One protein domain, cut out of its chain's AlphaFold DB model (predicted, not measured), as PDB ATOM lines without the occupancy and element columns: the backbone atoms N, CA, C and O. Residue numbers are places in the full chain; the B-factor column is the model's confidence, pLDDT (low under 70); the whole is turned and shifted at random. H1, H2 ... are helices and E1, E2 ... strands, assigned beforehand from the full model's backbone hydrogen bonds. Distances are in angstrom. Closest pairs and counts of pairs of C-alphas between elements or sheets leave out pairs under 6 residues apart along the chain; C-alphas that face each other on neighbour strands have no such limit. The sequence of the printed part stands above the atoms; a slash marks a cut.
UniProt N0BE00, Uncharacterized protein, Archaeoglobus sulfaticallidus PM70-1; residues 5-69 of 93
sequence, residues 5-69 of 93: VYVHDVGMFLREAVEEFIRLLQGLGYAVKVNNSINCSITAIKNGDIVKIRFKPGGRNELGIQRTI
ATOM      1  N   VAL A   5      89.952  10.342  71.682       94.94
ATOM      2  CA  VAL A   5      90.360   9.746  70.407       94.94
ATOM      3  C   VAL A   5      90.035   8.260  70.444       94.94
ATOM      4  O   VAL A   5      90.602   7.515  71.238       94.94
ATOM      5  N   TYR A   6      89.144   7.829  69.555       94.56
ATOM      6  CA  TYR A   6      88.752   6.433  69.394       94.56
ATOM      7  C   TYR A   6      89.419   5.854  68.151       94.56
ATOM      8  O   TYR A   6      89.285   6.410  67.060       94.56
ATOM      9  N   VAL A   7      90.129   4.738  68.306       93.25
ATOM     10  CA  VAL A   7      90.874   4.096  67.217       93.25
ATOM     11  C   VAL A   7      90.111   2.876  66.721       93.25
ATOM     12  O   VAL A   7      89.716   2.022  67.512       93.25
ATOM     13  N   HIS A   8      89.916   2.798  65.407       91.12
ATOM     14  CA  HIS A   8      89.257   1.687  64.728       91.12
ATOM     15  C   HIS A   8      90.188   1.104  63.685       91.12
ATOM     16  O   HIS A   8      90.840   1.835  62.940       91.12
ATOM     17  N   ASP A   9      90.198  -0.216  63.602       89.56
ATOM     18  CA  ASP A   9      90.876  -0.930  62.536       89.56
ATOM     19  C   ASP A   9      89.844  -1.475  61.553       89.56
ATOM     20  O   ASP A   9      88.863  -2.126  61.935       89.56
ATOM     21  N   VAL A  10      90.014  -1.124  60.281       88.62
ATOM     22  CA  VAL A  10      89.040  -1.411  59.237       88.62
ATOM     23  C   VAL A  10      89.711  -2.175  58.098       88.62
ATOM     24  O   VAL A  10      90.726  -1.744  57.553       88.62
ATOM     25  N   GLY A  11      89.156  -3.337  57.745       87.94
ATOM     26  CA  GLY A  11      89.661  -4.194  56.666       87.94
ATOM     27  C   GLY A  11      89.206  -3.718  55.289       87.94
ATOM     28  O   GLY A  11      88.408  -4.391  54.650       87.94
ATOM     29  N   MET A  12      89.653  -2.534  54.877       87.81
ATOM     30  CA  MET A  12      89.309  -1.900  53.598       87.81
ATOM     31  C   MET A  12      90.420  -0.943  53.154       87.81
ATOM     32  O   MET A  12      91.249  -0.497  53.964       87.81
ATOM     33  N   PHE A  13      90.420  -0.593  51.868       88.69
ATOM     34  CA  PHE A  13      91.373   0.364  51.320       88.69
ATOM     35  C   PHE A  13      91.145   1.765  51.908       88.69
ATOM     36  O   PHE A  13      90.022   2.155  52.220       88.69
ATOM     37  N   LEU A  14      92.214   2.563  52.011       89.19
ATOM     38  CA  LEU A  14      92.150   3.900  52.619       89.19
ATOM     39  C   LEU A  14      91.099   4.793  51.951       89.19
ATOM     40  O   LEU A  14      90.364   5.502  52.630       89.19
ATOM     41  N   ARG A  15      90.999   4.729  50.620       88.50
ATOM     42  CA  ARG A  15      90.003   5.485  49.858       88.50
ATOM     43  C   ARG A  15      88.573   5.062  50.201       88.50
ATOM     44  O   ARG A  15      87.727   5.924  50.413       88.50
ATOM     45  N   GLU A  16      88.319   3.761  50.282       89.56
ATOM     46  CA  GLU A  16      86.999   3.219  50.627       89.56
ATOM     47  C   GLU A  16      86.611   3.610  52.052       89.56
ATOM     48  O   GLU A  16      85.498   4.078  52.269       89.56
ATOM     49  N   ALA A  17      87.557   3.535  52.995       90.25
ATOM     50  CA  ALA A  17      87.348   3.994  54.363       90.25
ATOM     51  C   ALA A  17      86.947   5.472  54.410       90.25
ATOM     52  O   ALA A  17      85.996   5.837  55.098       90.25
ATOM     53  N   VAL A  18      87.640   6.334  53.662       91.44
ATOM     54  CA  VAL A  18      87.296   7.759  53.583       91.44
ATOM     55  C   VAL A  18      85.876   7.940  53.039       91.44
ATOM     56  O   VAL A  18      85.070   8.627  53.665       91.44
ATOM     57  N   GLU A  19      85.542   7.306  51.915       92.06
ATOM     58  CA  GLU A  19      84.218   7.412  51.289       92.06
ATOM     59  C   GLU A  19      83.091   6.886  52.200       92.06
ATOM     60  O   GLU A  19      82.045   7.531  52.331       92.06
ATOM     61  N   GLU A  20      83.305   5.762  52.886       91.44
ATOM     62  CA  GLU A  20      82.333   5.165  53.805       91.44
ATOM     63  C   GLU A  20      82.082   6.059  55.023       91.44
ATOM     64  O   GLU A  20      80.930   6.324  55.378       91.44
ATOM     65  N   PHE A  21      83.138   6.611  55.626       92.88
ATOM     66  CA  PHE A  21      83.002   7.523  56.760       92.88
ATOM     67  C   PHE A  21      82.369   8.866  56.368       92.88
ATOM     68  O   PHE A  21      81.612   9.426  57.164       92.88
ATOM     69  N   ILE A  22      82.601   9.366  55.147       93.50
ATOM     70  CA  ILE A  22      81.871  10.531  54.614       93.50
ATOM     71  C   ILE A  22      80.371  10.225  54.569       93.50
ATOM     72  O   ILE A  22      79.580  10.985  55.132       93.50
ATOM     73  N   ARG A  23      79.978   9.099  53.956       92.69
ATOM     74  CA  ARG A  23      78.566   8.687  53.847       92.69
ATOM     75  C   ARG A  23      77.928   8.485  55.215       92.69
ATOM     76  O   ARG A  23      76.800   8.925  55.436       92.69
ATOM     77  N   LEU A  24      78.649   7.868  56.151       93.06
ATOM     78  CA  LEU A  24      78.185   7.661  57.521       93.06
ATOM     79  C   LEU A  24      77.897   8.995  58.215       93.06
ATOM     80  O   LEU A  24      76.813   9.173  58.773       93.06
ATOM     81  N   LEU A  25      78.842   9.937  58.170       94.31
ATOM     82  CA  LEU A  25      78.713  11.245  58.816       94.31
ATOM     83  C   LEU A  25      77.598  12.086  58.178       94.31
ATOM     84  O   LEU A  25      76.785  12.670  58.898       94.31
ATOM     85  N   GLN A  26      77.495  12.087  56.848       94.12
ATOM     86  CA  GLN A  26      76.383  12.716  56.127       94.12
ATOM     87  C   GLN A  26      75.039  12.082  56.508       94.12
ATOM     88  O   GLN A  26      74.085  12.793  56.811       94.12
ATOM     89  N   GLY A  27      74.978  10.752  56.612       91.44
ATOM     90  CA  GLY A  27      73.803  10.012  57.077       91.44
ATOM     91  C   GLY A  27      73.474  10.208  58.563       91.44
ATOM     92  O   GLY A  27      72.424   9.760  59.026       91.44
ATOM     93  N   LEU A  28      74.357  10.841  59.338       91.06
ATOM     94  CA  LEU A  28      74.091  11.330  60.696       91.06
ATOM     95  C   LEU A  28      73.736  12.828  60.713       91.06
ATOM     96  O   LEU A  28      73.455  13.376  61.782       91.06
ATOM     97  N   GLY A  29      73.712  13.488  59.553       94.00
ATOM     98  CA  GLY A  29      73.386  14.902  59.388       94.00
ATOM     99  C   GLY A  29      74.551  15.852  59.665       94.00
ATOM    100  O   GLY A  29      74.306  16.995  60.042       94.00
ATOM    101  N   TYR A  30      75.800  15.394  59.549       96.25
ATOM    102  CA  TYR A  30      76.967  16.271  59.642       96.25
ATOM    103  C   TYR A  30      77.306  16.892  58.285       96.25
ATOM    104  O   TYR A  30      77.294  16.218  57.255       96.25
ATOM    105  N   ALA A  31      77.701  18.164  58.303       95.50
ATOM    106  CA  ALA A  31      78.369  18.801  57.179       95.50
ATOM    107  C   ALA A  31      79.839  18.365  57.163       95.50
ATOM    108  O   ALA A  31      80.572  18.615  58.122       95.50
ATOM    109  N   VAL A  32      80.261  17.703  56.087       95.69
ATOM    110  CA  VAL A  32      81.577  17.061  55.983       95.69
ATOM    111  C   VAL A  32      82.514  17.891  55.105       95.69
ATOM    112  O   VAL A  32      82.168  18.249  53.984       95.69
ATOM    113  N   LYS A  33      83.720  18.171  55.606       93.31
ATOM    114  CA  LYS A  33      84.838  18.762  54.864       93.31
ATOM    115  C   LYS A  33      85.993  17.771  54.818       93.31
ATOM    116  O   LYS A  33      86.464  17.322  55.862       93.31
ATOM    117  N   VAL A  34      86.453  17.458  53.613       89.75
ATOM    118  CA  VAL A  34      87.595  16.568  53.386       89.75
ATOM    119  C   VAL A  34      88.851  17.410  53.202       89.75
ATOM    120  O   VAL A  34      88.841  18.404  52.478       89.75
ATOM    121  N   ASN A  35      89.930  17.023  53.867       87.00
ATOM    122  CA  ASN A  35      91.246  17.615  53.712       87.00
ATOM    123  C   ASN A  35      92.183  16.561  53.106       87.00
ATOM    124  O   ASN A  35      92.660  15.661  53.802       87.00
ATOM    125  N   ASN A  36      92.443  16.712  51.805       72.50
ATOM    126  CA  ASN A  36      93.274  15.824  50.982       72.50
ATOM    127  C   ASN A  36      94.786  16.046  51.178       72.50
ATOM    128  O   ASN A  36      95.578  15.831  50.263       72.50
ATOM    129  N   SER A  37      95.209  16.504  52.356       72.31
ATOM    130  CA  SER A  37      96.630  16.526  52.712       72.31
ATOM    131  C   SER A  37      97.182  15.102  52.864       72.31
ATOM    132  O   SER A  37      96.434  14.123  52.868       72.31
ATOM    133  N   ILE A  38      98.504  14.998  53.026       58.50
ATOM    134  CA  ILE A  38      99.289  13.749  53.137       58.50
ATOM    135  C   ILE A  38      98.656  12.710  54.088       58.50
ATOM    136  O   ILE A  38      98.809  11.512  53.879       58.50
ATOM    137  N   ASN A  39      97.894  13.155  55.092       62.69
ATOM    138  CA  ASN A  39      97.301  12.307  56.124       62.69
ATOM    139  C   ASN A  39      95.784  12.088  55.990       62.69
ATOM    140  O   ASN A  39      95.192  11.730  57.003       62.69
ATOM    141  N   CYS A  40      95.174  12.371  54.822       83.06
ATOM    142  CA  CYS A  40      93.736  12.248  54.505       83.06
ATOM    143  C   CYS A  40      92.837  12.389  55.737       83.06
ATOM    144  O   CYS A  40      92.625  11.431  56.474       83.06
ATOM    145  N   SER A  41      92.300  13.582  55.985       92.06
ATOM    146  CA  SER A  41      91.474  13.823  57.173       92.06
ATOM    147  C   SER A  41      90.097  14.353  56.820       92.06
ATOM    148  O   SER A  41      89.901  15.022  55.808       92.06
ATOM    149  N   ILE A  42      89.132  14.061  57.682       94.50
ATOM    150  CA  ILE A  42      87.768  14.563  57.590       94.50
ATOM    151  C   ILE A  42      87.497  15.434  58.810       94.50
ATOM    152  O   ILE A  42      87.821  15.071  59.937       94.50
ATOM    153  N   THR A  43      86.862  16.581  58.591       95.00
ATOM    154  CA  THR A  43      86.228  17.364  59.651       95.00
ATOM    155  C   THR A  43      84.735  17.426  59.382       95.00
ATOM    156  O   THR A  43      84.313  17.842  58.307       95.00
ATOM    157  N   ALA A  44      83.933  17.026  60.358       95.81
ATOM    158  CA  ALA A  44      82.485  16.997  60.268       95.81
ATOM    159  C   ALA A  44      81.862  17.836  61.385       95.81
ATOM    160  O   ALA A  44      82.288  17.751  62.537       95.81
ATOM    161  N   ILE A  45      80.873  18.663  61.036       95.19
ATOM    162  CA  ILE A  45      80.248  19.620  61.959       95.19
ATOM    163  C   ILE A  45      78.725  19.465  61.945       95.19
ATOM    164  O   ILE A  45      78.122  19.386  60.876       95.19
ATOM    165  N   LYS A  46      78.104  19.446  63.128       94.94
ATOM    166  CA  LYS A  46      76.643  19.445  63.302       94.94
ATOM    167  C   LYS A  46      76.274  20.156  64.598       94.94
ATOM    168  O   LYS A  46      76.731  19.739  65.649       94.94
ATOM    169  N   ASN A  47      75.446  21.200  64.547       91.81
ATOM    170  CA  ASN A  47      74.929  21.895  65.742       91.81
ATOM    171  C   ASN A  47      76.010  22.286  66.781       91.81
ATOM    172  O   ASN A  47      75.784  22.199  67.982       91.81
ATOM    173  N   GLY A  48      77.206  22.680  66.326       89.38
ATOM    174  CA  GLY A  48      78.346  23.014  67.195       89.38
ATOM    175  C   GLY A  48      79.206  21.820  67.638       89.38
ATOM    176  O   GLY A  48      80.305  22.021  68.155       89.38
ATOM    177  N   ASP A  49      78.775  20.585  67.381       92.62
ATOM    178  CA  ASP A  49      79.599  19.393  67.553       92.62
ATOM    179  C   ASP A  49      80.586  19.234  66.400       92.62
ATOM    180  O   ASP A  49      80.237  19.411  65.233       92.62
ATOM    181  N   ILE A  50      81.820  18.860  66.739       93.44
ATOM    182  CA  ILE A  50      82.915  18.672  65.788       93.44
ATOM    183  C   ILE A  50      83.451  17.252  65.937       93.44
ATOM    184  O   ILE A  50      83.885  16.872  67.027       93.44
ATOM    185  N   VAL A  51      83.468  16.519  64.829       95.19
ATOM    186  CA  VAL A  51      84.117  15.214  64.678       95.19
ATOM    187  C   VAL A  51      85.306  15.391  63.745       95.19
ATOM    188  O   VAL A  51      85.146  15.896  62.632       95.19
ATOM    189  N   LYS A  52      86.496  14.987  64.179       95.31
ATOM    190  CA  LYS A  52      87.670  14.918  63.303       95.31
ATOM    191  C   LYS A  52      88.056  13.466  63.108       95.31
ATOM    192  O   LYS A  52      88.101  12.716  64.075       95.31
ATOM    193  N   ILE A  53      88.341  13.086  61.873       95.06
ATOM    194  CA  ILE A  53      88.753  11.729  61.531       95.06
ATOM    195  C   ILE A  53      90.068  11.787  60.770       95.06
ATOM    196  O   ILE A  53      90.206  12.581  59.839       95.06
ATOM    197  N   ARG A  54      91.033  10.960  61.167       94.44
ATOM    198  CA  ARG A  54      92.304  10.775  60.460       94.44
ATOM    199  C   ARG A  54      92.417   9.336  59.988       94.44
ATOM    200  O   ARG A  54      92.112   8.420  60.751       94.44
ATOM    201  N   PHE A  55      92.881   9.158  58.757       92.44
ATOM    202  CA  PHE A  55      93.029   7.853  58.128       92.44
ATOM    203  C   PHE A  55      94.511   7.563  57.925       92.44
ATOM    204  O   PHE A  55      95.253   8.393  57.400       92.44
ATOM    205  N   LYS A  56      94.952   6.381  58.348       90.69
ATOM    206  CA  LYS A  56      96.334   5.922  58.192       90.69
ATOM    207  C   LYS A  56      96.343   4.529  57.567       90.69
ATOM    208  O   LYS A  56      95.481   3.718  57.902       90.69
ATOM    209  N   PRO A  57      97.306   4.209  56.691       88.94
ATOM    210  CA  PRO A  57      97.472   2.839  56.224       88.94
ATOM    211  C   PRO A  57      97.824   1.930  57.412       88.94
ATOM    212  O   PRO A  57      98.774   2.199  58.141       88.94
ATOM    213  N   GLY A  58      97.054   0.857  57.603       85.19
ATOM    214  CA  GLY A  58      97.282  -0.167  58.632       85.19
ATOM    215  C   GLY A  58      98.119  -1.352  58.141       85.19
ATOM    216  O   GLY A  58      98.224  -2.361  58.831       85.19
ATOM    217  N   GLY A  59      98.677  -1.255  56.932       85.25
ATOM    218  CA  GLY A  59      99.390  -2.347  56.272       85.25
ATOM    219  C   GLY A  59      98.441  -3.378  55.657       85.25
ATOM    220  O   GLY A  59      97.380  -3.033  55.127       85.25
ATOM    221  N   ARG A  60      98.849  -4.647  55.696       80.06
ATOM    222  CA  ARG A  60      98.058  -5.801  55.251       80.06
ATOM    223  C   ARG A  60      97.971  -6.819  56.383       80.06
ATOM    224  O   ARG A  60      98.912  -6.936  57.163       80.06
ATOM    225  N   ASN A  61      96.851  -7.530  56.492       75.25
ATOM    226  CA  ASN A  61      96.768  -8.692  57.380       75.25
ATOM    227  C   ASN A  61      97.454  -9.924  56.752       75.25
ATOM    228  O   ASN A  61      97.936  -9.873  55.622       75.25
ATOM    229  N   GLU A  62      97.463 -11.039  57.484       74.69
ATOM    230  CA  GLU A  62      98.044 -12.326  57.059       74.69
ATOM    231  C   GLU A  62      97.425 -12.877  55.762       74.69
ATOM    232  O   GLU A  62      98.076 -13.607  55.023       74.69
ATOM    233  N   LEU A  63      96.191 -12.470  55.447       75.62
ATOM    234  CA  LEU A  63      95.468 -12.826  54.223       75.62
ATOM    235  C   LEU A  63      95.737 -11.849  53.061       75.62
ATOM    236  O   LEU A  63      95.097 -11.932  52.016       75.62
ATOM    237  N   GLY A  64      96.644 -10.884  53.241       79.12
ATOM    238  CA  GLY A  64      96.970  -9.864  52.243       79.12
ATOM    239  C   GLY A  64      95.920  -8.758  52.086       79.12
ATOM    240  O   GLY A  64      96.086  -7.888  51.231       79.12
ATOM    241  N   ILE A  65      94.870  -8.748  52.913       79.44
ATOM    242  CA  ILE A  65      93.804  -7.742  52.883       79.44
ATOM    243  C   ILE A  65      94.351  -6.428  53.430       79.44
ATOM    244  O   ILE A  65      94.937  -6.383  54.517       79.44
ATOM    245  N   GLN A  66      94.152  -5.349  52.676       85.00
ATOM    246  CA  GLN A  66      94.580  -4.019  53.077       85.00
ATOM    247  C   GLN A  66      93.759  -3.511  54.267       85.00
ATOM    248  O   GLN A  66      92.537  -3.637  54.297       85.00
ATOM    249  N   ARG A  67      94.453  -2.930  55.247       89.00
ATOM    250  CA  ARG A  67      93.848  -2.345  56.446       89.00
ATOM    251  C   ARG A  67      94.018  -0.840  56.451       89.00
ATOM    252  O   ARG A  67      95.031  -0.306  55.987       89.00
ATOM    253  N   THR A  68      93.060  -0.170  57.066       91.06
ATOM    254  CA  THR A  68      93.119   1.257  57.357       91.06
ATOM    255  C   THR A  68      92.864   1.462  58.846       91.06
ATOM    256  O   THR A  68      91.919   0.919  59.410       91.06
ATOM    257  N   ILE A  69      93.723   2.245  59.492       92.38
ATOM    258  CA  ILE A  69      93.521   2.713  60.860       92.38
ATOM    259  C   ILE A  69      92.769   4.036  60.796       92.38
ATOM    260  O   ILE A  69      93.172   4.958  60.080       92.38
TER     261      ILE A  69
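This is residues 5 to 69 of the 93 residues of an uncharacterized protein of Archaeoglobus sulfaticallidus PM70-1 (UniProt N0BE00). A strongly twisted sheet of five strands curls round a single helix, H1, which packs on one face of it; the other face has no named helix. The long strand E4 runs through the middle of the sheet and along the length of the domain, with E3 and E2 beside its first part and E5 and E1 beside its last. The printed part has 65 residues, with the named elements E1, H1, E2, E3, E4, E5 in that order along the chain; the sheet's order is E1, E5, E4, E3, E2, all antiparallel. The class is mixed, helices and strands, in two layers, a helix on one face of a sheet. The whole is only just compact, close to loose, with a radius of gyration of the C-alphas of 12.5 A, and elongated, with spans of 42 by 23 by 20 A.

E1, residues 5 to 10, begins with C-alpha 5 at (90.360, 9.746, 70.407) and is 15.8 A long from first to last C-alpha. H1, residues 14 to 26, is 18.4 A long, with C-alpha 14 at (92.150, 3.900, 52.619). E2, residues 31 to 35, measures 13.4 A, and E3, residues 41 to 46, measures 17.0 A. E4, residues 49 to 60, is the longest strand, at 33.6 A. E5, residues 66 to 69, is 10.3 A long and ends with C-alpha 69 at (93.521, 2.713, 60.860).

E2, E3, E4 and E5 form a meander, each strand the antiparallel neighbour of the one before. In the hairpin of E2 and E3, N 33 and O 43 are 2.8 A apart, within hydrogen-bond range. In the hairpin of E3 and E4, N 44 and O 51 are within range at 2.8 A. The pairing of E4 is staggered: its residues 49 to 54 pair with E3 and its residues 56 to 60 with E5. In the hairpin of E4 and E5, N 58 and O 67 are 2.8 A apart. E1 is the antiparallel neighbour of E5 at 172 degrees, with N 10 and O 68 at 2.9 A. E1 and E2 are the edge strands and are apart. H1 is on the sheet; its closest C-alphas to E5 are those of Leu 14 and Thr 68, 5.5 A, and to E2 those of Ile 22 and Val 32, 6.7 A. In H1 every O i to N i+4 pair is within hydrogen-bond range.

The C-alphas farthest apart, those of Asn 47 and Glu 62, are 42.2 A apart. The printed part has no cut, and its five links between named elements are tight. The mean pLDDT of the printed part is 88.8; residues 38 to 39, in the link from E2 to E3, are under 70.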